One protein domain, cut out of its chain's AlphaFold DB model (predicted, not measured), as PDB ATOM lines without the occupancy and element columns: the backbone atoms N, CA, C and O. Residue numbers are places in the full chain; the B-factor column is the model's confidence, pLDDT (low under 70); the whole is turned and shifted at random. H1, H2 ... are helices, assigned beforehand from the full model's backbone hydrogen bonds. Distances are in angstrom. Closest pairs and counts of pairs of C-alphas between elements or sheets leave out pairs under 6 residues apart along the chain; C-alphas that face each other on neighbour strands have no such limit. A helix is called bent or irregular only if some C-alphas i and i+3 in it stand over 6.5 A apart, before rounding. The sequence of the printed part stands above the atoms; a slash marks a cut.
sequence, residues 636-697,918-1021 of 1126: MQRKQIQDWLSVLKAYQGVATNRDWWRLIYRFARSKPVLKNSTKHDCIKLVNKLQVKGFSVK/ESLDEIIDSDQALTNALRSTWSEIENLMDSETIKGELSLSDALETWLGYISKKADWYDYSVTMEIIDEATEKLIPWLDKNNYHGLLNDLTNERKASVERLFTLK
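Overview. This is residues 636 to 697 and 918 to 1021 of the 1126 residues of the protein "DNA helicase" of Vibrio comitans NBRC 102076 (UniProt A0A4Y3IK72). H1 lies in the middle: H2, H3 and H4 follow toward one end of the longest axis, the helical hairpin of H6 and H7 lies toward the other, and long H5 crosses H1 and H2 on one side. Short H8 caps an end of H1, with H9 near H8. The printed part has 166 residues with nine named helices, H1 to H9 in chain order, and no named strand: all helix, packing mostly crossed. It is compact, radius of gyration of the C-alphas 16.3 A, spanning 50 by 35 by 29 A.

Arrangement. Start at the hub, H1, residues 639 to 652. H2, residues 657 to 669, touches H1 with residues 659 to 663 alone, closest C-alphas Ser 646 and Asp 659, 4.6 A, at a steep tilt of 64 degrees. H3, residues 679 to 692, touches H2, closest C-alphas Trp 661 and Cys 682, 5.2 A. H4, residues 918 to 926, touches H3 at a shallow tilt of 7 degrees, closest C-alphas Lys 688 and Ile 923, 7.1 A. H5, residues 928 to 949, touches H2 with residues 930 to 937 alone, about perpendicular at 74 degrees, closest C-alphas Ala 668 and Ala 933, 5.5 A. H6, residues 956 to 967, forms a hairpin with H7, residues 976 to 996, closest C-alphas Ser 957 and Ile 991, 5.2 A. H5, H6 and H8, residues 1003 to 1006, each only just touch H1, with 3 pairs of C-alphas within 8 A. H9, residues 1012 to 1019, touches no helix. Every O i to N i+4 pair is within hydrogen-bond range in H1, H3, H4 and H6, against 8 of 9 in H2, 16 of 18 in H5, 14 of 17 in H7 and 3 of 4 in H9; H8 is too short for one.

Along the chain. Find C-alpha 639 at (-25.984, -29.915, -39.789), where H1 begins; H9 ends at C-alpha 1019, (-17.264, -42.490, -39.794). H5 runs 30.9 A, with a kink of 28 degrees near residue 940. H7 runs 28.9 A, kinks 38 degrees near residue 985 and is only just irregular: C-alphas 988 and 991 are 6.9 A apart.

Size, cuts and confidence. The C-alphas farthest apart, Glu 918 and Lys 996, are 50.9 A apart. Residues 698 to 917 are not printed; C-alphas 697 and 918 stand 17.6 A apart across the cut. Of the links printed whole, none is long. Look for pLDDT under 70 at residues 950 to 952, 1009 to 1013, 1015 to 1016 and 1018 to 1019.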
ATOM      1  N   MET A 636     -18.941 -33.807 -43.221       84.25
ATOM      2  CA  MET A 636     -19.799 -34.843 -42.654       84.25
ATOM      3  C   MET A 636     -20.434 -34.396 -41.342       84.25
ATOM      4  O   MET A 636     -21.543 -34.814 -41.037       84.25
ATOM      5  N   GLN A 637     -19.805 -33.486 -40.596       81.94
ATOM      6  CA  GLN A 637     -20.343 -32.940 -39.344       81.94
ATOM      7  C   GLN A 637     -21.285 -31.746 -39.557       81.94
ATOM      8  O   GLN A 637     -21.857 -31.211 -38.600       81.94
ATOM      9  N   ARG A 638     -21.481 -31.300 -40.804       86.00
ATOM     10  CA  ARG A 638     -22.407 -30.204 -41.103       86.00
ATOM     11  C   ARG A 638     -23.840 -30.625 -40.800       86.00
ATOM     12  O   ARG A 638     -24.272 -31.739 -41.090       86.00
ATOM     13  N   LYS A 639     -24.609 -29.684 -40.248       89.12
ATOM     14  CA  LYS A 639     -25.984 -29.915 -39.789       89.12
ATOM     15  C   LYS A 639     -26.874 -30.479 -40.895       89.12
ATOM     16  O   LYS A 639     -27.568 -31.450 -40.656       89.12
ATOM     17  N   GLN A 640     -26.771 -29.926 -42.096       92.81
ATOM     18  CA  GLN A 640     -27.528 -30.306 -43.284       92.81
ATOM     19  C   GLN A 640     -27.293 -31.770 -43.684       92.81
ATOM     20  O   GLN A 640     -28.248 -32.458 -44.036       92.81
ATOM     21  N   ILE A 641     -26.046 -32.249 -43.594       92.81
ATOM     22  CA  ILE A 641     -25.665 -33.630 -43.924       92.81
ATOM     23  C   ILE A 641     -26.084 -34.593 -42.807       92.81
ATOM     24  O   ILE A 641     -26.632 -35.660 -43.065       92.81
ATOM     25  N   GLN A 642     -25.905 -34.202 -41.546       88.44
ATOM     26  CA  GLN A 642     -26.356 -35.004 -40.406       88.44
ATOM     27  C   GLN A 642     -27.888 -35.127 -40.346       88.44
ATOM     28  O   GLN A 642     -28.415 -36.183 -40.000       88.44
ATOM     29  N   ASP A 643     -28.612 -34.069 -40.708       93.00
ATOM     30  CA  ASP A 643     -30.075 -34.059 -40.716       93.00
ATOM     31  C   ASP A 643     -30.623 -34.886 -41.897       93.00
ATOM     32  O   ASP A 643     -31.613 -35.589 -41.721       93.00
ATOM     33  N   TRP A 644     -29.929 -34.917 -43.044       94.44
ATOM     34  CA  TRP A 644     -30.201 -35.866 -44.137       94.44
ATOM     35  C   TRP A 644     -30.110 -37.321 -43.671       94.44
ATOM     36  O   TRP A 644     -31.063 -38.085 -43.816       94.44
ATOM     37  N   LEU A 645     -28.994 -37.694 -43.038       90.56
ATOM     38  CA  LEU A 645     -28.812 -39.039 -42.488       90.56
ATOM     39  C   LEU A 645     -29.882 -39.371 -41.436       90.56
ATOM     40  O   LEU A 645     -30.391 -40.493 -41.404       90.56
ATOM     41  N   SER A 646     -30.259 -38.390 -40.609       91.12
ATOM     42  CA  SER A 646     -31.327 -38.531 -39.612       91.12
ATOM     43  C   SER A 646     -32.683 -38.811 -40.271       91.12
ATOM     44  O   SER A 646     -33.418 -39.674 -39.796       91.12
ATOM     45  N   VAL A 647     -33.004 -38.134 -41.385       93.94
ATOM     46  CA  VAL A 647     -34.225 -38.383 -42.174       93.94
ATOM     47  C   VAL A 647     -34.254 -39.814 -42.705       93.94
ATOM     48  O   VAL A 647     -35.258 -40.500 -42.514       93.94
ATOM     49  N   LEU A 648     -33.157 -40.287 -43.312       91.88
ATOM     50  CA  LEU A 648     -33.074 -41.651 -43.851       91.88
ATOM     51  C   LEU A 648     -33.345 -42.698 -42.761       91.88
ATOM     52  O   LEU A 648     -34.170 -43.593 -42.944       91.88
ATOM     53  N   LYS A 649     -32.708 -42.550 -41.592       87.94
ATOM     54  CA  LYS A 649     -32.906 -43.450 -40.445       87.94
ATOM     55  C   LYS A 649     -34.320 -43.371 -39.873       87.94
ATOM     56  O   LYS A 649     -34.886 -44.395 -39.493       87.94
ATOM     57  N   ALA A 650     -34.890 -42.171 -39.793       89.88
ATOM     58  CA  ALA A 650     -36.221 -41.950 -39.238       89.88
ATOM     59  C   ALA A 650     -37.312 -42.550 -40.125       89.88
ATOM     60  O   ALA A 650     -38.173 -43.270 -39.616       89.88
ATOM     61  N   TYR A 651     -37.218 -42.346 -41.440       87.81
ATOM     62  CA  TYR A 651     -38.124 -42.950 -42.414       87.81
ATOM     63  C   TYR A 651     -38.040 -44.483 -42.366       87.81
ATOM     64  O   TYR A 651     -39.059 -45.166 -42.271       87.81
ATOM     65  N   GLN A 652     -36.820 -45.020 -42.284       84.00
ATOM     66  CA  GLN A 652     -36.575 -46.455 -42.151       84.00
ATOM     67  C   GLN A 652     -37.042 -47.057 -40.807       84.00
ATOM     68  O   GLN A 652     -37.177 -48.272 -40.679       84.00
ATOM     69  N   GLY A 653     -37.297 -46.233 -39.784       80.00
ATOM     70  CA  GLY A 653     -37.697 -46.689 -38.446       80.00
ATOM     71  C   GLY A 653     -36.540 -47.124 -37.540       80.00
ATOM     72  O   GLY A 653     -36.780 -47.744 -36.508       80.00
ATOM     73  N   VAL A 654     -35.297 -46.783 -37.891       79.25
ATOM     74  CA  VAL A 654     -34.088 -47.080 -37.096       79.25
ATOM     75  C   VAL A 654     -33.468 -45.832 -36.455       79.25
ATOM     76  O   VAL A 654     -32.388 -45.911 -35.874       79.25
ATOM     77  N   ALA A 655     -34.143 -44.682 -36.545       84.38
ATOM     78  CA  ALA A 655     -33.697 -43.440 -35.921       84.38
ATOM     79  C   ALA A 655     -33.536 -43.568 -34.407       84.38
ATOM     80  O   ALA A 655     -34.410 -44.050 -33.683       84.38
ATOM     81  N   THR A 656     -32.416 -43.044 -33.938       80.31
ATOM     82  CA  THR A 656     -32.097 -42.864 -32.528       80.31
ATOM     83  C   THR A 656     -32.781 -41.614 -31.972       80.31
ATOM     84  O   THR A 656     -33.287 -40.761 -32.706       80.31
ATOM     85  N   ASN A 657     -32.740 -41.446 -30.649       81.00
ATOM     86  CA  ASN A 657     -33.192 -40.212 -30.002       81.00
ATOM     87  C   ASN A 657     -32.491 -38.966 -30.555       81.00
ATOM     88  O   ASN A 657     -33.102 -37.900 -30.645       81.00
ATOM     89  N   ARG A 658     -31.210 -39.112 -30.922       81.81
ATOM     90  CA  ARG A 658     -30.401 -38.053 -31.521       81.81
ATOM     91  C   ARG A 658     -31.001 -37.586 -32.838       81.81
ATOM     92  O   ARG A 658     -31.234 -36.394 -33.014       81.81
ATOM     93  N   ASP A 659     -31.268 -38.533 -33.730       87.00
ATOM     94  CA  ASP A 659     -31.851 -38.249 -35.039       87.00
ATOM     95  C   ASP A 659     -33.185 -37.502 -34.858       87.00
ATOM     96  O   ASP A 659     -33.408 -36.449 -35.453       87.00
ATOM     97  N   TRP A 660     -34.031 -37.963 -33.931       90.88
ATOM     98  CA  TRP A 660     -35.329 -37.342 -33.679       90.88
ATOM     99  C   TRP A 660     -35.266 -35.922 -33.111       90.88
ATOM    100  O   TRP A 660     -35.958 -35.049 -33.636       90.88
ATOM    101  N   TRP A 661     -34.461 -35.638 -32.079       87.69
ATOM    102  CA  TRP A 661     -34.428 -34.274 -31.531       87.69
ATOM    103  C   TRP A 661     -33.845 -33.279 -32.539       87.69
ATOM    104  O   TRP A 661     -34.299 -32.134 -32.588       87.69
ATOM    105  N   ARG A 662     -32.887 -33.710 -33.380       89.31
ATOM    106  CA  ARG A 662     -32.328 -32.883 -34.460       89.31
ATOM    107  C   ARG A 662     -33.408 -32.489 -35.456       89.31
ATOM    108  O   ARG A 662     -33.550 -31.303 -35.757       89.31
ATOM    109  N   LEU A 663     -34.199 -33.462 -35.909       92.56
ATOM    110  CA  LEU A 663     -35.309 -33.226 -36.830       92.56
ATOM    111  C   LEU A 663     -36.377 -32.324 -36.205       92.56
ATOM    112  O   LEU A 663     -36.739 -31.317 -36.810       92.56
ATOM    113  N   ILE A 664     -36.807 -32.603 -34.969       92.94
ATOM    114  CA  ILE A 664     -37.774 -31.762 -34.242       92.94
ATOM    115  C   ILE A 664     -37.263 -30.321 -34.147       92.94
ATOM    116  O   ILE A 664     -37.992 -29.384 -34.473       92.94
ATOM    117  N   TYR A 665     -35.995 -30.133 -33.778       90.69
ATOM    118  CA  TYR A 665     -35.389 -28.811 -33.662       90.69
ATOM    119  C   TYR A 665     -35.357 -28.058 -34.999       90.69
ATOM    120  O   TYR A 665     -35.613 -26.852 -35.036       90.69
ATOM    121  N   ARG A 666     -35.071 -28.739 -36.117       91.69
ATOM    122  CA  ARG A 666     -35.135 -28.115 -37.449       91.69
ATOM    123  C   ARG A 666     -36.559 -27.759 -37.840       91.69
ATOM    124  O   ARG A 666     -36.803 -26.636 -38.273       91.69
ATOM    125  N   PHE A 667     -37.500 -28.674 -37.647       90.69
ATOM    126  CA  PHE A 667     -38.891 -28.469 -38.040       90.69
ATOM    127  C   PHE A 667     -39.560 -27.374 -37.210       90.69
ATOM    128  O   PHE A 667     -40.324 -26.578 -37.759       90.69
ATOM    129  N   ALA A 668     -39.208 -27.241 -35.928       88.94
ATOM    130  CA  ALA A 668     -39.673 -26.161 -35.059       88.94
ATOM    131  C   ALA A 668     -39.360 -24.769 -35.638       88.94
ATOM    132  O   ALA A 668     -40.205 -23.878 -35.597       88.94
ATOM    133  N   ARG A 669     -38.198 -24.588 -36.282       85.88
ATOM    134  CA  ARG A 669     -37.817 -23.297 -36.882       85.88
ATOM    135  C   ARG A 669     -38.691 -22.867 -38.056       85.88
ATOM    136  O   ARG A 669     -38.774 -21.673 -38.334       85.88
ATOM    137  N   SER A 670     -39.388 -23.805 -38.704       80.69
ATOM    138  CA  SER A 670     -40.380 -23.477 -39.738       80.69
ATOM    139  C   SER A 670     -41.565 -22.667 -39.203       80.69
ATOM    140  O   SER A 670     -42.326 -22.099 -39.987       80.69
ATOM    141  N   LYS A 671     -41.758 -22.628 -37.877       82.06
ATOM    142  CA  LYS A 671     -42.889 -21.965 -37.231       82.06
ATOM    143  C   LYS A 671     -42.408 -20.712 -36.489       82.06
ATOM    144  O   LYS A 671     -41.599 -20.829 -35.570       82.06
ATOM    145  N   PRO A 672     -42.946 -19.516 -36.799       78.75
ATOM    146  CA  PRO A 672     -42.557 -18.268 -36.136       78.75
ATOM    147  C   PRO A 672     -42.639 -18.321 -34.603       78.75
ATOM    148  O   PRO A 672     -41.732 -17.844 -33.927       78.75
ATOM    149  N   VAL A 673     -43.684 -18.958 -34.064       78.69
ATOM    150  CA  VAL A 673     -43.934 -19.093 -32.615       78.69
ATOM    151  C   VAL A 673     -42.844 -19.907 -31.907       78.69
ATOM    152  O   VAL A 673     -42.581 -19.701 -30.729       78.69
ATOM    153  N   LEU A 674     -42.171 -20.802 -32.631       81.81
ATOM    154  CA  LEU A 674     -41.191 -21.738 -32.087       81.81
ATOM    155  C   LEU A 674     -39.747 -21.344 -32.394       81.81
ATOM    156  O   LEU A 674     -38.840 -22.114 -32.079       81.81
ATOM    157  N   LYS A 675     -39.497 -20.154 -32.960       74.56
ATOM    158  CA  LYS A 675     -38.134 -19.706 -33.304       74.56
ATOM    159  C   LYS A 675     -37.186 -19.662 -32.098       74.56
ATOM    160  O   LYS A 675     -35.988 -19.857 -32.280       74.56
ATOM    161  N   ASN A 676     -37.725 -19.474 -30.891       76.81
ATOM    162  CA  ASN A 676     -36.959 -19.451 -29.643       76.81
ATOM    163  C   ASN A 676     -36.815 -20.827 -28.974       76.81
ATOM    164  O   ASN A 676     -36.158 -20.916 -27.940       76.81
ATOM    165  N   SER A 677     -37.410 -21.885 -29.537       83.25
ATOM    166  CA  SER A 677     -37.275 -23.234 -28.981       83.25
ATOM    167  C   SER A 677     -35.810 -23.635 -28.977       83.25
ATOM    168  O   SER A 677     -35.093 -23.483 -29.974       83.25
ATOM    169  N   THR A 678     -35.357 -24.159 -27.852       82.75
ATOM    170  CA  THR A 678     -33.979 -24.597 -27.683       82.75
ATOM    171  C   THR A 678     -33.836 -26.062 -28.097       82.75
ATOM    172  O   THR A 678     -34.809 -26.807 -28.238       82.75
ATOM    173  N   LYS A 679     -32.594 -26.511 -28.303       82.00
ATOM    174  CA  LYS A 679     -32.325 -27.944 -28.517       82.00
ATOM    175  C   LYS A 679     -32.719 -28.765 -27.287       82.00
ATOM    176  O   LYS A 679     -33.192 -29.886 -27.436       82.00
ATOM    177  N   HIS A 680     -32.553 -28.182 -26.098       76.12
ATOM    178  CA  HIS A 680     -32.933 -28.774 -24.816       76.12
ATOM    179  C   HIS A 680     -34.418 -29.120 -24.764       76.12
ATOM    180  O   HIS A 680     -34.761 -30.234 -24.384       76.12
ATOM    181  N   ASP A 681     -35.291 -28.229 -25.236       84.31
ATOM    182  CA  ASP A 681     -36.738 -28.485 -25.282       84.31
ATOM    183  C   ASP A 681     -37.067 -29.701 -26.165       84.31
ATOM    184  O   ASP A 681     -37.835 -30.583 -25.783       84.31
ATOM    185  N   CYS A 682     -36.400 -29.811 -27.319       88.06
ATOM    186  CA  CYS A 682     -36.578 -30.931 -28.246       88.06
ATOM    187  C   CYS A 682     -36.075 -32.254 -27.646       88.06
ATOM    188  O   CYS A 682     -36.728 -33.288 -27.772       88.06
ATOM    189  N   ILE A 683     -34.926 -32.224 -26.968       81.50
ATOM    190  CA  ILE A 683     -34.349 -33.379 -26.270       81.50
ATOM    191  C   ILE A 683     -35.249 -33.824 -25.115       81.50
ATOM    192  O   ILE A 683     -35.503 -35.019 -24.960       81.50
ATOM    193  N   LYS A 684     -35.771 -32.876 -24.325       82.94
ATOM    194  CA  LYS A 684     -36.721 -33.144 -23.238       82.94
ATOM    195  C   LYS A 684     -37.951 -33.882 -23.755       82.94
ATOM    196  O   LYS A 684     -38.310 -34.896 -23.164       82.94
ATOM    197  N   LEU A 685     -38.547 -33.435 -24.862       89.06
ATOM    198  CA  LEU A 685     -39.685 -34.117 -25.489       89.06
ATOM    199  C   LEU A 685     -39.352 -35.574 -25.852       89.06
ATOM    200  O   LEU A 685     -40.067 -36.490 -25.446       89.06
ATOM    201  N   VAL A 686     -38.239 -35.807 -26.554       89.00
ATOM    202  CA  VAL A 686     -37.816 -37.165 -26.948       89.00
ATOM    203  C   VAL A 686     -37.575 -38.057 -25.725       89.00
ATOM    204  O   VAL A 686     -38.036 -39.198 -25.686       89.00
ATOM    205  N   ASN A 687     -36.908 -37.534 -24.694       82.25
ATOM    206  CA  ASN A 687     -36.623 -38.285 -23.472       82.25
ATOM    207  C   ASN A 687     -37.897 -38.588 -22.661       82.25
ATOM    208  O   ASN A 687     -38.031 -39.702 -22.156       82.25
ATOM    209  N   LYS A 688     -38.855 -37.649 -22.565       86.38
ATOM    210  CA  LYS A 688     -40.159 -37.882 -21.911       86.38
ATOM    211  C   LYS A 688     -40.890 -39.071 -22.546       86.38
ATOM    212  O   LYS A 688     -41.367 -39.943 -21.822       86.38
ATOM    213  N   LEU A 689     -40.929 -39.136 -23.881       89.81
ATOM    214  CA  LEU A 689     -41.539 -40.249 -24.622       89.81
ATOM    215  C   LEU A 689     -40.816 -41.570 -24.338       89.81
ATOM    216  O   LEU A 689     -41.448 -42.568 -23.979       89.81
ATOM    217  N   GLN A 690     -39.483 -41.562 -24.407       84.75
ATOM    218  CA  GLN A 690     -38.679 -42.761 -24.188       84.75
ATOM    219  C   GLN A 690     -38.857 -43.336 -22.779       84.75
ATOM    220  O   GLN A 690     -38.950 -44.554 -22.628       84.75
ATOM    221  N   VAL A 691     -38.935 -42.490 -21.746       82.75
ATOM    222  CA  VAL A 691     -39.166 -42.925 -20.356       82.75
ATOM    223  C   VAL A 691     -40.502 -43.660 -20.215       82.75
ATOM    224  O   VAL A 691     -40.613 -44.598 -19.425       82.75
ATOM    225  N   LYS A 692     -41.513 -43.289 -21.008       88.12
ATOM    226  CA  LYS A 692     -42.805 -43.990 -21.066       88.12
ATOM    227  C   LYS A 692     -42.778 -45.243 -21.955       88.12
ATOM    228  O   LYS A 692     -43.712 -46.047 -21.915       88.12
ATOM    229  N   GLY A 693     -41.672 -45.470 -22.662       86.94
ATOM    230  CA  GLY A 693     -41.464 -46.597 -23.563       86.94
ATOM    231  C   GLY A 693     -42.014 -46.348 -24.961       86.94
ATOM    232  O   GLY A 693     -42.483 -47.296 -25.569       86.94
ATOM    233  N   PHE A 694     -41.978 -45.105 -25.446       89.56
ATOM    234  CA  PHE A 694     -42.408 -44.736 -26.796       89.56
ATOM    235  C   PHE A 694     -41.301 -43.982 -27.536       89.56
ATOM    236  O   PHE A 694     -40.503 -43.260 -26.934       89.56
ATOM    237  N   SER A 695     -41.254 -44.133 -28.853       88.62
ATOM    238  CA  SER A 695     -40.449 -43.310 -29.750       88.62
ATOM    239  C   SER A 695     -41.258 -42.147 -30.317       88.62
ATOM    240  O   SER A 695     -42.474 -42.056 -30.172       88.62
ATOM    241  N   VAL A 696     -40.579 -41.255 -31.033       91.06
ATOM    242  CA  VAL A 696     -41.252 -40.173 -31.754       91.06
ATOM    243  C   VAL A 696     -42.120 -40.703 -32.901       91.06
ATOM    244  O   VAL A 696     -43.180 -40.140 -33.151       91.06
ATOM    245  N   LYS A 697     -41.736 -41.812 -33.556       88.50
ATOM    246  CA  LYS A 697     -42.520 -42.424 -34.648       88.50
ATOM    247  C   LYS A 697     -43.918 -42.858 -34.186       88.50
ATOM    248  O   LYS A 697     -44.879 -42.765 -34.944       88.50
ATOM    249  N   GLU A 918     -52.868 -41.979 -21.418       92.38
ATOM    250  CA  GLU A 918     -53.163 -40.731 -20.698       92.38
ATOM    251  C   GLU A 918     -51.883 -39.927 -20.429       92.38
ATOM    252  O   GLU A 918     -51.798 -38.747 -20.750       92.38
ATOM    253  N   SER A 919     -50.820 -40.595 -19.970       90.75
ATOM    254  CA  SER A 919     -49.523 -39.936 -19.770       90.75
ATOM    255  C   SER A 919     -48.862 -39.485 -21.077       90.75
ATOM    256  O   SER A 919     -48.042 -38.568 -21.073       90.75
ATOM    257  N   LEU A 920     -49.185 -40.133 -22.198       92.75
ATOM    258  CA  LEU A 920     -48.713 -39.717 -23.514       92.75
ATOM    259  C   LEU A 920     -49.453 -38.467 -23.988       92.75
ATOM    260  O   LEU A 920     -48.824 -37.552 -24.517       92.75
ATOM    261  N   ASP A 921     -50.767 -38.424 -23.764       93.31
ATOM    262  CA  ASP A 921     -51.603 -37.261 -24.032       93.31
ATOM    263  C   ASP A 921     -51.095 -36.053 -23.224       93.31
ATOM    264  O   ASP A 921     -50.889 -34.994 -23.808       93.31
ATOM    265  N   GLU A 922     -50.759 -36.215 -21.939       92.25
ATOM    266  CA  GLU A 922     -50.142 -35.154 -21.120       92.25
ATOM    267  C   GLU A 922     -48.825 -34.625 -21.714       92.25
ATOM    268  O   GLU A 922     -48.593 -33.414 -21.754       92.25
ATOM    269  N   ILE A 923     -47.946 -35.516 -22.194       91.75
ATOM    270  CA  ILE A 923     -46.680 -35.112 -22.829       91.75
ATOM    271  C   ILE A 923     -46.966 -34.311 -24.100       91.75
ATOM    272  O   ILE A 923     -46.407 -33.227 -24.281       91.75
ATOM    273  N   ILE A 924     -47.840 -34.836 -24.962       90.75
ATOM    274  CA  ILE A 924     -48.216 -34.209 -26.230       90.75
ATOM    275  C   ILE A 924     -48.864 -32.844 -25.996       90.75
ATOM    276  O   ILE A 924     -48.554 -31.917 -26.738       90.75
ATOM    277  N   ASP A 925     -49.717 -32.710 -24.980       90.25
ATOM    278  CA  ASP A 925     -50.353 -31.447 -24.601       90.25
ATOM    279  C   ASP A 925     -49.314 -30.435 -24.099       90.25
ATOM    280  O   ASP A 925     -49.246 -29.307 -24.590       90.25
ATOM    281  N   SER A 926     -48.406 -30.871 -23.214       88.94
ATOM    282  CA  SER A 926     -47.348 -30.010 -22.666       88.94
ATOM    283  C   SER A 926     -46.386 -29.465 -23.729       88.94
ATOM    284  O   SER A 926     -45.894 -28.345 -23.602       88.94
ATOM    285  N   ASP A 927     -46.145 -30.237 -24.793       89.31
ATOM    286  CA  ASP A 927     -45.216 -29.918 -25.881       89.31
ATOM    287  C   ASP A 927     -45.954 -29.771 -27.237       89.31
ATOM    288  O   ASP A 927     -45.382 -30.003 -28.310       89.31
ATOM    289  N   GLN A 928     -47.232 -29.362 -27.208       87.88
ATOM    290  CA  GLN A 928     -48.150 -29.344 -28.361       87.88
ATOM    291  C   GLN A 928     -47.594 -28.594 -29.576       87.88
ATOM    292  O   GLN A 928     -47.773 -28.999 -30.725       87.88
ATOM    293  N   ALA A 929     -46.906 -27.480 -29.351       87.38
ATOM    294  CA  ALA A 929     -46.368 -26.689 -30.445       87.38
ATOM    295  C   ALA A 929     -45.242 -27.440 -31.192       87.38
ATOM    296  O   ALA A 929     -45.239 -27.463 -32.427       87.38
ATOM    297  N   LEU A 930     -44.338 -28.113 -30.469       89.50
ATOM    298  CA  LEU A 930     -43.263 -28.920 -31.061       89.50
ATOM    299  C   LEU A 930     -43.817 -30.145 -31.793       89.50
ATOM    300  O   LEU A 930     -43.414 -30.416 -32.927       89.50
ATOM    301  N   THR A 931     -44.767 -30.856 -31.181       88.56
ATOM    302  CA  THR A 931     -45.397 -32.037 -31.790       88.56
ATOM    303  C   THR A 931     -46.172 -31.673 -33.059       88.56
ATOM    304  O   THR A 931     -46.041 -32.356 -34.078       88.56
ATOM    305  N   ASN A 932     -46.886 -30.544 -33.068       84.50
ATOM    306  CA  ASN A 932     -47.571 -30.042 -34.262       84.50
ATOM    307  C   ASN A 932     -46.595 -29.637 -35.375       84.50
ATOM    308  O   ASN A 932     -46.831 -29.939 -36.550       84.50
ATOM    309  N   ALA A 933     -45.488 -28.967 -35.030       86.44
ATOM    310  CA  ALA A 933     -44.459 -28.613 -36.004       86.44
ATOM    311  C   ALA A 933     -43.877 -29.871 -36.663       86.44
ATOM    312  O   ALA A 933     -43.892 -29.966 -37.892       86.44
ATOM    313  N   LEU A 934     -43.478 -30.851 -35.844       89.06
ATOM    314  CA  LEU A 934     -42.988 -32.155 -36.281       89.06
ATOM    315  C   LEU A 934     -43.957 -32.823 -37.260       89.06
ATOM    316  O   LEU A 934     -43.566 -33.124 -38.384       89.06
ATOM    317  N   ARG A 935     -45.223 -33.010 -36.868       85.12
ATOM    318  CA  ARG A 935     -46.223 -33.707 -37.693       85.12
ATOM    319  C   ARG A 935     -46.465 -33.011 -39.028       85.12
ATOM    320  O   ARG A 935     -46.510 -33.668 -40.066       85.12
ATOM    321  N   SER A 936     -46.579 -31.679 -39.015       80.44
ATOM    322  CA  SER A 936     -46.847 -30.911 -40.236       80.44
ATOM    323  C   SER A 936     -45.720 -31.033 -41.263       80.44
ATOM    324  O   SER A 936     -45.984 -31.127 -42.457       80.44
ATOM    325  N   THR A 937     -44.467 -31.065 -40.806       87.19
ATOM    326  CA  THR A 937     -43.296 -31.134 -41.683       87.19
ATOM    327  C   THR A 937     -42.943 -32.565 -42.071       87.19
ATOM    328  O   THR A 937     -42.549 -32.792 -43.211       87.19
ATOM    329  N   TRP A 938     -43.129 -33.539 -41.175       89.56
ATOM    330  CA  TRP A 938     -42.843 -34.951 -41.446       89.56
ATOM    331  C   TRP A 938     -43.601 -35.470 -42.672       89.56
ATOM    332  O   TRP A 938     -43.032 -36.150 -43.513       89.56
ATOM    333  N   SER A 939     -44.841 -35.013 -42.842       82.00
ATOM    334  CA  SER A 939     -45.648 -35.216 -44.045       82.00
ATOM    335  C   SER A 939     -44.930 -34.896 -45.363       82.00
ATOM    336  O   SER A 939     -45.120 -35.587 -46.358       82.00
ATOM    337  N   GLU A 940     -44.184 -33.789 -45.416       86.12
ATOM    338  CA  GLU A 940     -43.456 -33.385 -46.623       86.12
ATOM    339  C   GLU A 940     -42.258 -34.310 -46.862       86.12
ATOM    340  O   GLU A 940     -41.938 -34.624 -48.007       86.12
ATOM    341  N   ILE A 941     -41.622 -34.757 -45.777       89.31
ATOM    342  CA  ILE A 941     -40.470 -35.657 -45.800       89.31
ATOM    343  C   ILE A 941     -40.871 -37.068 -46.234       89.31
ATOM    344  O   ILE A 941     -40.177 -37.652 -47.058       89.31
ATOM    345  N   GLU A 942     -41.991 -37.601 -45.744       85.00
ATOM    346  CA  GLU A 942     -42.516 -38.903 -46.182       85.00
ATOM    347  C   GLU A 942     -42.749 -38.915 -47.691       85.00
ATOM    348  O   GLU A 942     -42.222 -39.782 -48.376       85.00
ATOM    349  N   ASN A 943     -43.409 -37.886 -48.228       82.88
ATOM    350  CA  ASN A 943     -43.638 -37.767 -49.669       82.88
ATOM    351  C   ASN A 943     -42.329 -37.692 -50.476       82.88
ATOM    352  O   ASN A 943     -42.230 -38.272 -51.559       82.88
ATOM    353  N   LEU A 944     -41.327 -36.972 -49.959       86.12
ATOM    354  CA  LEU A 944     -39.996 -36.898 -50.563       86.12
ATOM    355  C   LEU A 944     -39.365 -38.298 -50.626       86.12
ATOM    356  O   LEU A 944     -38.949 -38.740 -51.693       86.12
ATOM    357  N   MET A 945     -39.358 -39.020 -49.505       86.06
ATOM    358  CA  MET A 945     -38.743 -40.345 -49.385       86.06
ATOM    359  C   MET A 945     -39.504 -41.438 -50.140       86.06
ATOM    360  O   MET A 945     -38.885 -42.326 -50.727       86.06
ATOM    361  N   ASP A 946     -40.832 -41.370 -50.187       79.12
ATOM    362  CA  ASP A 946     -41.649 -42.270 -50.997       79.12
ATOM    363  C   ASP A 946     -41.266 -42.125 -52.473       79.12
ATOM    364  O   ASP A 946     -41.008 -43.122 -53.146       79.12
ATOM    365  N   SER A 947     -41.124 -40.891 -52.972       75.38
ATOM    366  CA  SER A 947     -40.763 -40.644 -54.376       75.38
ATOM    367  C   SER A 947     -39.413 -41.252 -54.778       75.38
ATOM    368  O   SER A 947     -39.278 -41.768 -55.890       75.38
ATOM    369  N   GLU A 948     -38.452 -41.258 -53.853       76.25
ATOM    370  CA  GLU A 948     -37.121 -41.823 -54.068       76.25
ATOM    371  C   GLU A 948     -37.112 -43.349 -53.931       76.25
ATOM    372  O   GLU A 948     -36.433 -44.047 -54.681       76.25
ATOM    373  N   THR A 949     -37.901 -43.901 -53.006       73.88
ATOM    374  CA  THR A 949     -37.851 -45.332 -52.691       73.88
ATOM    375  C   THR A 949     -38.863 -46.173 -53.462       73.88
ATOM    376  O   THR A 949     -38.715 -47.393 -53.470       73.88
ATOM    377  N   ILE A 950     -39.902 -45.604 -54.091       68.19
ATOM    378  CA  ILE A 950     -40.962 -46.363 -54.799       68.19
ATOM    379  C   ILE A 950     -40.382 -47.386 -55.786       68.19
ATOM    380  O   ILE A 950     -40.911 -48.488 -55.902       68.19
ATOM    381  N   LYS A 951     -39.252 -47.071 -56.429       65.56
ATOM    382  CA  LYS A 951     -38.560 -47.948 -57.391       65.56
ATOM    383  C   LYS A 951     -37.920 -49.201 -56.765       65.56
ATOM    384  O   LYS A 951     -37.394 -50.031 -57.497       65.56
ATOM    385  N   GLY A 952     -37.956 -49.344 -55.440       67.69
ATOM    386  CA  GLY A 952     -37.335 -50.436 -54.684       67.69
ATOM    387  C   GLY A 952     -35.924 -50.077 -54.229       67.69
ATOM    388  O   GLY A 952     -35.655 -50.038 -53.031       67.69
ATOM    389  N   GLU A 953     -35.053 -49.739 -55.177       79.19
ATOM    390  CA  GLU A 953     -33.680 -49.307 -54.903       79.19
ATOM    391  C   GLU A 953     -33.548 -47.780 -54.830       79.19
ATOM    392  O   GLU A 953     -34.274 -47.042 -55.500       79.19
ATOM    393  N   LEU A 954     -32.578 -47.328 -54.037       87.25
ATOM    394  CA  LEU A 954     -32.231 -45.938 -53.768       87.25
ATOM    395  C   LEU A 954     -30.739 -45.719 -54.040       87.25
ATOM    396  O   LEU A 954     -29.913 -46.511 -53.586       87.25
ATOM    397  N   SER A 955     -30.393 -44.605 -54.685       91.19
ATOM    398  CA  SER A 955     -29.025 -44.081 -54.664       91.19
ATOM    399  C   SER A 955     -28.894 -43.030 -53.563       91.19
ATOM    400  O   SER A 955     -29.694 -42.094 -53.498       91.19
ATOM    401  N   LEU A 956     -27.877 -43.146 -52.701       92.94
ATOM    402  CA  LEU A 956     -27.630 -42.124 -51.679       92.94
ATOM    403  C   LEU A 956     -27.206 -40.779 -52.276       92.94
ATOM    404  O   LEU A 956     -27.478 -39.753 -51.656       92.94
ATOM    405  N   SER A 957     -26.570 -40.758 -53.453       93.81
ATOM    406  CA  SER A 957     -26.244 -39.502 -54.138       93.81
ATOM    407  C   SER A 957     -27.509 -38.779 -54.594       93.81
ATOM    408  O   SER A 957     -27.699 -37.623 -54.224       93.81
ATOM    409  N   ASP A 958     -28.418 -39.479 -55.278       91.06
ATOM    410  CA  ASP A 958     -29.712 -38.928 -55.712       91.06
ATOM    411  C   ASP A 958     -30.544 -38.461 -54.500       91.06
ATOM    412  O   ASP A 958     -31.064 -37.345 -54.479       91.06
ATOM    413  N   ALA A 959     -30.600 -39.269 -53.434       92.50
ATOM    414  CA  ALA A 959     -31.311 -38.917 -52.206       92.50
ATOM    415  C   ALA A 959     -30.741 -37.652 -51.539       92.50
ATOM    416  O   ALA A 959     -31.494 -36.828 -51.007       92.50
ATOM    417  N   LEU A 960     -29.412 -37.500 -51.540       95.06
ATOM    418  CA  LEU A 960     -28.740 -36.318 -51.012       95.06
ATOM    419  C   LEU A 960     -29.010 -35.093 -51.892       95.06
ATOM    420  O   LEU A 960     -29.326 -34.037 -51.350       95.06
ATOM    421  N   GLU A 961     -28.948 -35.216 -53.218       94.00
ATOM    422  CA  GLU A 961     -29.294 -34.131 -54.146       94.00
ATOM    423  C   GLU A 961     -30.737 -33.654 -53.940       94.00
ATOM    424  O   GLU A 961     -30.981 -32.452 -53.786       94.00
ATOM    425  N   THR A 962     -31.691 -34.586 -53.855       93.12
ATOM    426  CA  THR A 962     -33.101 -34.286 -53.582       93.12
ATOM    427  C   THR A 962     -33.266 -33.570 -52.236       93.12
ATOM    428  O   THR A 962     -33.961 -32.548 -52.154       93.12
ATOM    429  N   TRP A 963     -32.583 -34.033 -51.185       94.75
ATOM    430  CA  TRP A 963     -32.589 -33.376 -49.875       94.75
ATOM    431  C   TRP A 963     -31.995 -31.963 -49.916       94.75
ATOM    432  O   TRP A 963     -32.618 -31.019 -49.423       94.75
ATOM    433  N   LEU A 964     -30.816 -31.794 -50.517       94.81
ATOM    434  CA  LEU A 964     -30.132 -30.507 -50.650       94.81
ATOM    435  C   LEU A 964     -30.995 -29.509 -51.438       94.81
ATOM    436  O   LEU A 964     -31.174 -28.360 -51.017       94.81
ATOM    437  N   GLY A 965     -31.627 -29.971 -52.518       93.06
ATOM    438  CA  GLY A 965     -32.598 -29.202 -53.290       93.06
ATOM    439  C   GLY A 965     -33.835 -28.810 -52.476       93.06
ATOM    440  O   GLY A 965     -34.319 -27.682 -52.606       93.06
ATOM    441  N   TYR A 966     -34.332 -29.689 -51.603       92.31
ATOM    442  CA  TYR A 966     -35.444 -29.393 -50.698       92.31
ATOM    443  C   TYR A 966     -35.073 -28.327 -49.654       92.31
ATOM    444  O   TYR A 966     -35.783 -27.324 -49.525       92.31
ATOM    445  N   ILE A 967     -33.942 -28.479 -48.952       93.94
ATOM    446  CA  ILE A 967     -33.540 -27.539 -47.893       93.94
ATOM    447  C   ILE A 967     -33.073 -26.185 -48.431       93.94
ATOM    448  O   ILE A 967     -33.204 -25.187 -47.723       93.94
ATOM    449  N   SER A 968     -32.612 -26.112 -49.687       91.81
ATOM    450  CA  SER A 968     -32.252 -24.847 -50.351       91.81
ATOM    451  C   SER A 968     -33.402 -23.826 -50.338       91.81
ATOM    452  O   SER A 968     -33.178 -22.616 -50.310       91.81
ATOM    453  N   LYS A 969     -34.648 -24.319 -50.289       89.25
ATOM    454  CA  LYS A 969     -35.888 -23.529 -50.270       89.25
ATOM    455  C   LYS A 969     -36.403 -23.241 -48.851       89.25
ATOM    456  O   LYS A 969     -37.435 -22.593 -48.702       89.25
ATOM    457  N   LYS A 970     -35.723 -23.723 -47.803       88.19
ATOM    458  CA  LYS A 970     -36.140 -23.623 -46.390       88.19
ATOM    459  C   LYS A 970     -35.215 -22.682 -45.603       88.19
ATOM    460  O   LYS A 970     -34.545 -23.094 -44.659       88.19
ATOM    461  N   ALA A 971     -35.213 -21.397 -45.967       81.94
ATOM    462  CA  ALA A 971     -34.336 -20.378 -45.367       81.94
ATOM    463  C   ALA A 971     -34.531 -20.163 -43.848       81.94
ATOM    464  O   ALA A 971     -33.648 -19.633 -43.186       81.94
ATOM    465  N   ASP A 972     -35.659 -20.586 -43.267       86.12
ATOM    466  CA  ASP A 972     -35.864 -20.529 -41.813       86.12
ATOM    467  C   ASP A 972     -35.136 -21.654 -41.048       86.12
ATOM    468  O   ASP A 972     -34.961 -21.565 -39.832       86.12
ATOM    469  N   TRP A 973     -34.717 -22.738 -41.715       88.19
ATOM    470  CA  TRP A 973     -34.097 -23.888 -41.038       88.19
ATOM    471  C   TRP A 973     -32.605 -23.675 -40.808       88.19
ATOM    472  O   TRP A 973     -32.079 -23.992 -39.731       88.19
ATOM    473  N   TYR A 974     -31.946 -23.112 -41.815       89.31
ATOM    474  CA  TYR A 974     -30.508 -22.924 -41.894       89.31
ATOM    475  C   TYR A 974     -30.188 -21.525 -42.407       89.31
ATOM    476  O   TYR A 974     -30.987 -20.924 -43.118       89.31
ATOM    477  N   ASP A 975     -28.987 -21.039 -42.098       88.62
ATOM    478  CA  ASP A 975     -28.478 -19.851 -42.772       88.62
ATOM    479  C   ASP A 975     -28.344 -20.126 -44.277       88.62
ATOM    480  O   ASP A 975     -27.774 -21.147 -44.679       88.62
ATOM    481  N   TYR A 976     -28.896 -19.235 -45.101       87.81
ATOM    482  CA  TYR A 976     -28.935 -19.418 -46.549       87.81
ATOM    483  C   TYR A 976     -27.530 -19.450 -47.159       87.81
ATOM    484  O   TYR A 976     -27.239 -20.337 -47.958       87.81
ATOM    485  N   SER A 977     -26.648 -18.529 -46.753       86.25
ATOM    486  CA  SER A 977     -25.293 -18.425 -47.307       86.25
ATOM    487  C   SER A 977     -24.462 -19.668 -46.995       86.25
ATOM    488  O   SER A 977     -23.883 -20.266 -47.899       86.25
ATOM    489  N   VAL A 978     -24.524 -20.136 -45.746       87.12
ATOM    490  CA  VAL A 978     -23.858 -21.370 -45.309       87.12
ATOM    491  C   VAL A 978     -24.452 -22.598 -46.003       87.12
ATOM    492  O   VAL A 978     -23.744 -23.553 -46.296       87.12
ATOM    493  N   THR A 979     -25.760 -22.605 -46.268       90.62
ATOM    494  CA  THR A 979     -26.406 -23.737 -46.947       90.62
ATOM    495  C   THR A 979     -25.977 -23.835 -48.402       90.62
ATOM    496  O   THR A 979     -25.711 -24.943 -48.851       90.62
ATOM    497  N   MET A 980     -25.860 -22.715 -49.120       90.81
ATOM    498  CA  MET A 980     -25.335 -22.731 -50.490       90.81
ATOM    499  C   MET A 980     -23.886 -23.227 -50.527       90.81
ATOM    500  O   MET A 980     -23.583 -24.111 -51.319       90.81
ATOM    501  N   GLU A 981     -23.031 -22.762 -49.608       88.31
ATOM    502  CA  GLU A 981     -21.647 -23.251 -49.485       88.31
ATOM    503  C   GLU A 981     -21.600 -24.775 -49.283       88.31
ATOM    504  O   GLU A 981     -20.834 -25.472 -49.941       88.31
ATOM    505  N   ILE A 982     -22.461 -25.317 -48.417       90.44
ATOM    506  CA  ILE A 982     -22.519 -26.764 -48.161       90.44
ATOM    507  C   ILE A 982     -23.059 -27.536 -49.367       90.44
ATOM    508  O   ILE A 982     -22.621 -28.661 -49.600       90.44
ATOM    509  N   ILE A 983     -24.003 -26.971 -50.123       92.69
ATOM    510  CA  ILE A 983     -24.494 -27.586 -51.362       92.69
ATOM    511  C   ILE A 983     -23.351 -27.698 -52.371       92.69
ATOM    512  O   ILE A 983     -23.156 -28.774 -52.939       92.69
ATOM    513  N   ASP A 984     -22.571 -26.633 -52.547       88.44
ATOM    514  CA  ASP A 984     -21.416 -26.633 -53.443       88.44
ATOM    515  C   ASP A 984     -20.360 -27.648 -52.970       88.44
ATOM    516  O   ASP A 984     -19.942 -28.510 -53.746       88.44
ATOM    517  N   GLU A 985     -20.011 -27.644 -51.675       90.31
ATOM    518  CA  GLU A 985     -19.070 -28.613 -51.093       90.31
ATOM    519  C   GLU A 985     -19.551 -30.064 -51.251       90.31
ATOM    520  O   GLU A 985     -18.766 -30.943 -51.605       90.31
ATOM    521  N   ALA A 986     -20.830 -30.349 -50.995       92.94
ATOM    522  CA  ALA A 986     -21.383 -31.695 -51.123       92.94
ATOM    523  C   ALA A 986     -21.413 -32.167 -52.582       92.94
ATOM    524  O   ALA A 986     -21.096 -33.328 -52.845       92.94
ATOM    525  N   THR A 987     -21.732 -31.271 -53.517       91.38
ATOM    526  CA  THR A 987     -21.750 -31.548 -54.961       91.38
ATOM    527  C   THR A 987     -20.349 -31.809 -55.504       91.38
ATOM    528  O   THR A 987     -20.162 -32.690 -56.341       91.38
ATOM    529  N   GLU A 988     -19.345 -31.082 -55.016       86.12
ATOM    530  CA  GLU A 988     -17.959 -31.259 -55.449       86.12
ATOM    531  C   GLU A 988     -17.284 -32.475 -54.793       86.12
ATOM    532  O   GLU A 988     -16.508 -33.178 -55.443       86.12
ATOM    533  N   LYS A 989     -17.574 -32.735 -53.511       90.75
ATOM    534  CA  LYS A 989     -16.810 -33.686 -52.687       90.75
ATOM    535  C   LYS A 989     -17.576 -34.978 -52.395       90.75
ATOM    536  O   LYS A 989     -17.085 -36.064 -52.693       90.75
ATOM    537  N   LEU A 990     -18.763 -34.878 -51.791       92.25
ATOM    538  CA  LEU A 990     -19.472 -36.028 -51.218       92.25
ATOM    539  C   LEU A 990     -20.255 -36.829 -52.266       92.25
ATOM    540  O   LEU A 990     -20.126 -38.049 -52.305       92.25
ATOM    541  N   ILE A 991     -21.020 -36.168 -53.136       93.38
ATOM    542  CA  ILE A 991     -21.811 -36.826 -54.189       93.38
ATOM    543  C   ILE A 991     -20.917 -37.670 -55.119       93.38
ATOM    544  O   ILE A 991     -21.166 -38.871 -55.241       93.38
ATOM    545  N   PRO A 992     -19.805 -37.141 -55.674       90.25
ATOM    546  CA  PRO A 992     -18.925 -37.936 -56.527       90.25
ATOM    547  C   PRO A 992     -18.276 -39.111 -55.793       90.25
ATOM    548  O   PRO A 992     -17.957 -40.129 -56.413       90.25
ATOM    549  N   TRP A 993     -18.051 -38.973 -54.484       90.06
ATOM    550  CA  TRP A 993     -17.529 -40.052 -53.654       90.06
ATOM    551  C   TRP A 993     -18.579 -41.146 -53.428       90.06
ATOM    552  O   TRP A 993     -18.247 -42.326 -53.556       90.06
ATOM    553  N   LEU A 994     -19.836 -40.782 -53.154       91.19
ATOM    554  CA  LEU A 994     -20.950 -41.729 -53.027       91.19
ATOM    555  C   LEU A 994     -21.136 -42.540 -54.315       91.19
ATOM    556  O   LEU A 994     -21.208 -43.768 -54.254       91.19
ATOM    557  N   ASP A 995     -21.110 -41.868 -55.470       89.56
ATOM    558  CA  ASP A 995     -21.217 -42.509 -56.786       89.56
ATOM    559  C   ASP A 995     -20.059 -43.478 -57.046       89.56
ATOM    560  O   ASP A 995     -20.262 -44.617 -57.468       89.56
ATOM    561  N   LYS A 996     -18.821 -43.047 -56.765       85.44
ATOM    562  CA  LYS A 996     -17.618 -43.868 -56.961       85.44
ATOM    563  C   LYS A 996     -17.643 -45.146 -56.121       85.44
ATOM    564  O   LYS A 996     -17.148 -46.174 -56.575       85.44
ATOM    565  N   ASN A 997     -18.185 -45.073 -54.906       83.25
ATOM    566  CA  ASN A 997     -18.264 -46.204 -53.980       83.25
ATOM    567  C   ASN A 997     -19.572 -47.013 -54.119       83.25
ATOM    568  O   ASN A 997     -19.770 -47.949 -53.352       83.25
ATOM    569  N   ASN A 998     -20.432 -46.693 -55.095       85.69
ATOM    570  CA  ASN A 998     -21.653 -47.434 -55.421       85.69
ATOM    571  C   ASN A 998     -22.616 -47.619 -54.229       85.69
ATOM    572  O   ASN A 998     -23.093 -48.726 -53.974       85.69
ATOM    573  N   TYR A 999     -22.913 -46.539 -53.492       88.81
ATOM    574  CA  TYR A 999     -23.950 -46.542 -52.444       88.81
ATOM    575  C   TYR A 999     -25.361 -46.520 -53.043       88.81
ATOM    576  O   TYR A 999     -26.117 -45.557 -52.901       88.81
ATOM    577  N   HIS A1000     -25.691 -47.614 -53.722       89.00
ATOM    578  CA  HIS A1000     -26.957 -47.864 -54.392       89.00
ATOM    579  C   HIS A1000     -27.525 -49.205 -53.919       89.00
ATOM    580  O   HIS A1000     -26.791 -50.190 -53.834       89.00
ATOM    581  N   GLY A1001     -28.812 -49.247 -53.587       87.62
ATOM    582  CA  GLY A1001     -29.482 -50.467 -53.133       87.62
ATOM    583  C   GLY A1001     -30.691 -50.192 -52.247       87.62
ATOM    584  O   GLY A1001     -31.303 -49.128 -52.307       87.62
ATOM    585  N   LEU A1002     -31.061 -51.161 -51.414       85.44
ATOM    586  CA  LEU A1002     -32.216 -51.042 -50.522       85.44
ATOM    587  C   LEU A1002     -31.923 -50.092 -49.360       85.44
ATOM    588  O   LEU A1002     -30.841 -50.130 -48.773       85.44
ATOM    589  N   LEU A1003     -32.912 -49.293 -48.953       86.44
ATOM    590  CA  LEU A1003     -32.742 -48.365 -47.829       86.44
ATOM    591  C   LEU A1003     -32.383 -49.092 -46.520       86.44
ATOM    592  O   LEU A1003     -31.524 -48.611 -45.777       86.44
ATOM    593  N   ASN A1004     -32.952 -50.282 -46.281       83.50
ATOM    594  CA  ASN A1004     -32.589 -51.147 -45.150       83.50
ATOM    595  C   ASN A1004     -31.084 -51.421 -45.117       83.50
ATOM    596  O   ASN A1004     -30.473 -51.423 -44.054       83.50
ATOM    597  N   ASP A1005     -30.486 -51.646 -46.284       83.50
ATOM    598  CA  ASP A1005     -29.072 -51.961 -46.400       83.50
ATOM    599  C   ASP A1005     -28.206 -50.727 -46.227       83.50
ATOM    600  O   ASP A1005     -27.224 -50.797 -45.496       83.50
ATOM    601  N   LEU A1006     -28.606 -49.609 -46.836       86.75
ATOM    602  CA  LEU A1006     -27.891 -48.331 -46.820       86.75
ATOM    603  C   LEU A1006     -27.924 -47.624 -45.456       86.75
ATOM    604  O   LEU A1006     -27.104 -46.749 -45.195       86.75
ATOM    605  N   THR A1007     -28.847 -48.006 -44.573       84.44
ATOM    606  CA  THR A1007     -28.960 -47.481 -43.200       84.44
ATOM    607  C   THR A1007     -28.494 -48.478 -42.136       84.44
ATOM    608  O   THR A1007     -28.436 -48.139 -40.953       84.44
ATOM    609  N   ASN A1008     -28.122 -49.702 -42.526       79.62
ATOM    610  CA  ASN A1008     -27.644 -50.714 -41.595       79.62
ATOM    611  C   ASN A1008     -26.183 -50.462 -41.214       79.62
ATOM    612  O   ASN A1008     -25.260 -50.973 -41.845       79.62
ATOM    613  N   GLU A1009     -25.979 -49.750 -40.107       69.12
ATOM    614  CA  GLU A1009     -24.659 -49.422 -39.544       69.12
ATOM    615  C   GLU A1009     -23.779 -50.639 -39.198       69.12
ATOM    616  O   GLU A1009     -22.624 -50.473 -38.824       69.12
ATOM    617  N   ARG A1010     -24.296 -51.873 -39.284       65.50
ATOM    618  CA  ARG A1010     -23.502 -53.101 -39.103       65.50
ATOM    619  C   ARG A1010     -22.820 -53.566 -40.382       65.50
ATOM    620  O   ARG A1010     -21.935 -54.418 -40.312       65.50
ATOM    621  N   LYS A1011     -23.264 -53.087 -41.546       66.19
ATOM    622  CA  LYS A1011     -22.582 -53.358 -42.809       66.19
ATOM    623  C   LYS A1011     -21.333 -52.486 -42.853       66.19
ATOM    624  O   LYS A1011     -21.441 -51.268 -42.757       66.19
ATOM    625  N   ALA A1012     -20.169 -53.106 -43.039       62.16
ATOM    626  CA  ALA A1012     -18.884 -52.403 -43.076       62.16
ATOM    627  C   ALA A1012     -18.867 -51.267 -44.117       62.16
ATOM    628  O   ALA A1012     -18.325 -50.195 -43.859       62.16
ATOM    629  N   SER A1013     -19.529 -51.470 -45.264       65.19
ATOM    630  CA  SER A1013     -19.700 -50.429 -46.281       65.19
ATOM    631  C   SER A1013     -20.457 -49.211 -45.747       65.19
ATOM    632  O   SER A1013     -20.066 -48.093 -46.023       65.19
ATOM    633  N   VAL A1014     -21.499 -49.391 -44.938       72.38
ATOM    634  CA  VAL A1014     -22.312 -48.289 -44.405       72.38
ATOM    635  C   VAL A1014     -21.690 -47.648 -43.169       72.38
ATOM    636  O   VAL A1014     -21.735 -46.429 -43.024       72.38
ATOM    637  N   GLU A1015     -21.053 -48.431 -42.299       66.69
ATOM    638  CA  GLU A1015     -20.280 -47.910 -41.162       66.69
ATOM    639  C   GLU A1015     -19.232 -46.880 -41.616       66.69
ATOM    640  O   GLU A1015     -19.034 -45.846 -40.967       66.69
ATOM    641  N   ARG A1016     -18.630 -47.109 -42.789       69.31
ATOM    642  CA  ARG A1016     -17.706 -46.171 -43.426       69.31
ATOM    643  C   ARG A1016     -18.340 -44.811 -43.702       69.31
ATOM    644  O   ARG A1016     -17.731 -43.795 -43.392       69.31
ATOM    645  N   LEU A1017     -19.564 -44.772 -44.230       78.38
ATOM    646  CA  LEU A1017     -20.269 -43.518 -44.507       78.38
ATOM    647  C   LEU A1017     -20.458 -42.673 -43.236       78.38
ATOM    648  O   LEU A1017     -20.319 -41.455 -43.280       78.38
ATOM    649  N   PHE A1018     -20.740 -43.309 -42.097       69.19
ATOM    650  CA  PHE A1018     -20.983 -42.612 -40.829       69.19
ATOM    651  C   PHE A1018     -19.712 -42.185 -40.087       69.19
ATOM    652  O   PHE A1018     -19.775 -41.308 -39.227       69.19
ATOM    653  N   THR A1019     -18.570 -42.794 -40.405       65.06
ATOM    654  CA  THR A1019     -17.264 -42.490 -39.794       65.06
ATOM    655  C   THR A1019     -16.352 -41.662 -40.700       65.06
ATOM    656  O   THR A1019     -15.243 -41.304 -40.298       65.06
ATOM    657  N   LEU A1020     -16.838 -41.342 -41.901       72.50
ATOM    658  CA  LEU A1020     -16.131 -40.614 -42.939       72.50
ATOM    659  C   LEU A1020     -15.700 -39.230 -42.449       72.50
ATOM    660  O   LEU A1020     -16.511 -38.472 -41.910       72.50
ATOM    661  N   LYS A1021     -14.431 -38.885 -42.674       74.56
ATOM    662  CA  LYS A1021     -13.941 -37.515 -42.531       74.56
ATOM    663  C   LYS A1021     -13.827 -36.863 -43.893       74.56
ATOM    664  O   LYS A1021     -13.608 -37.518 -44.908       74.56
TER     665      LYS A1021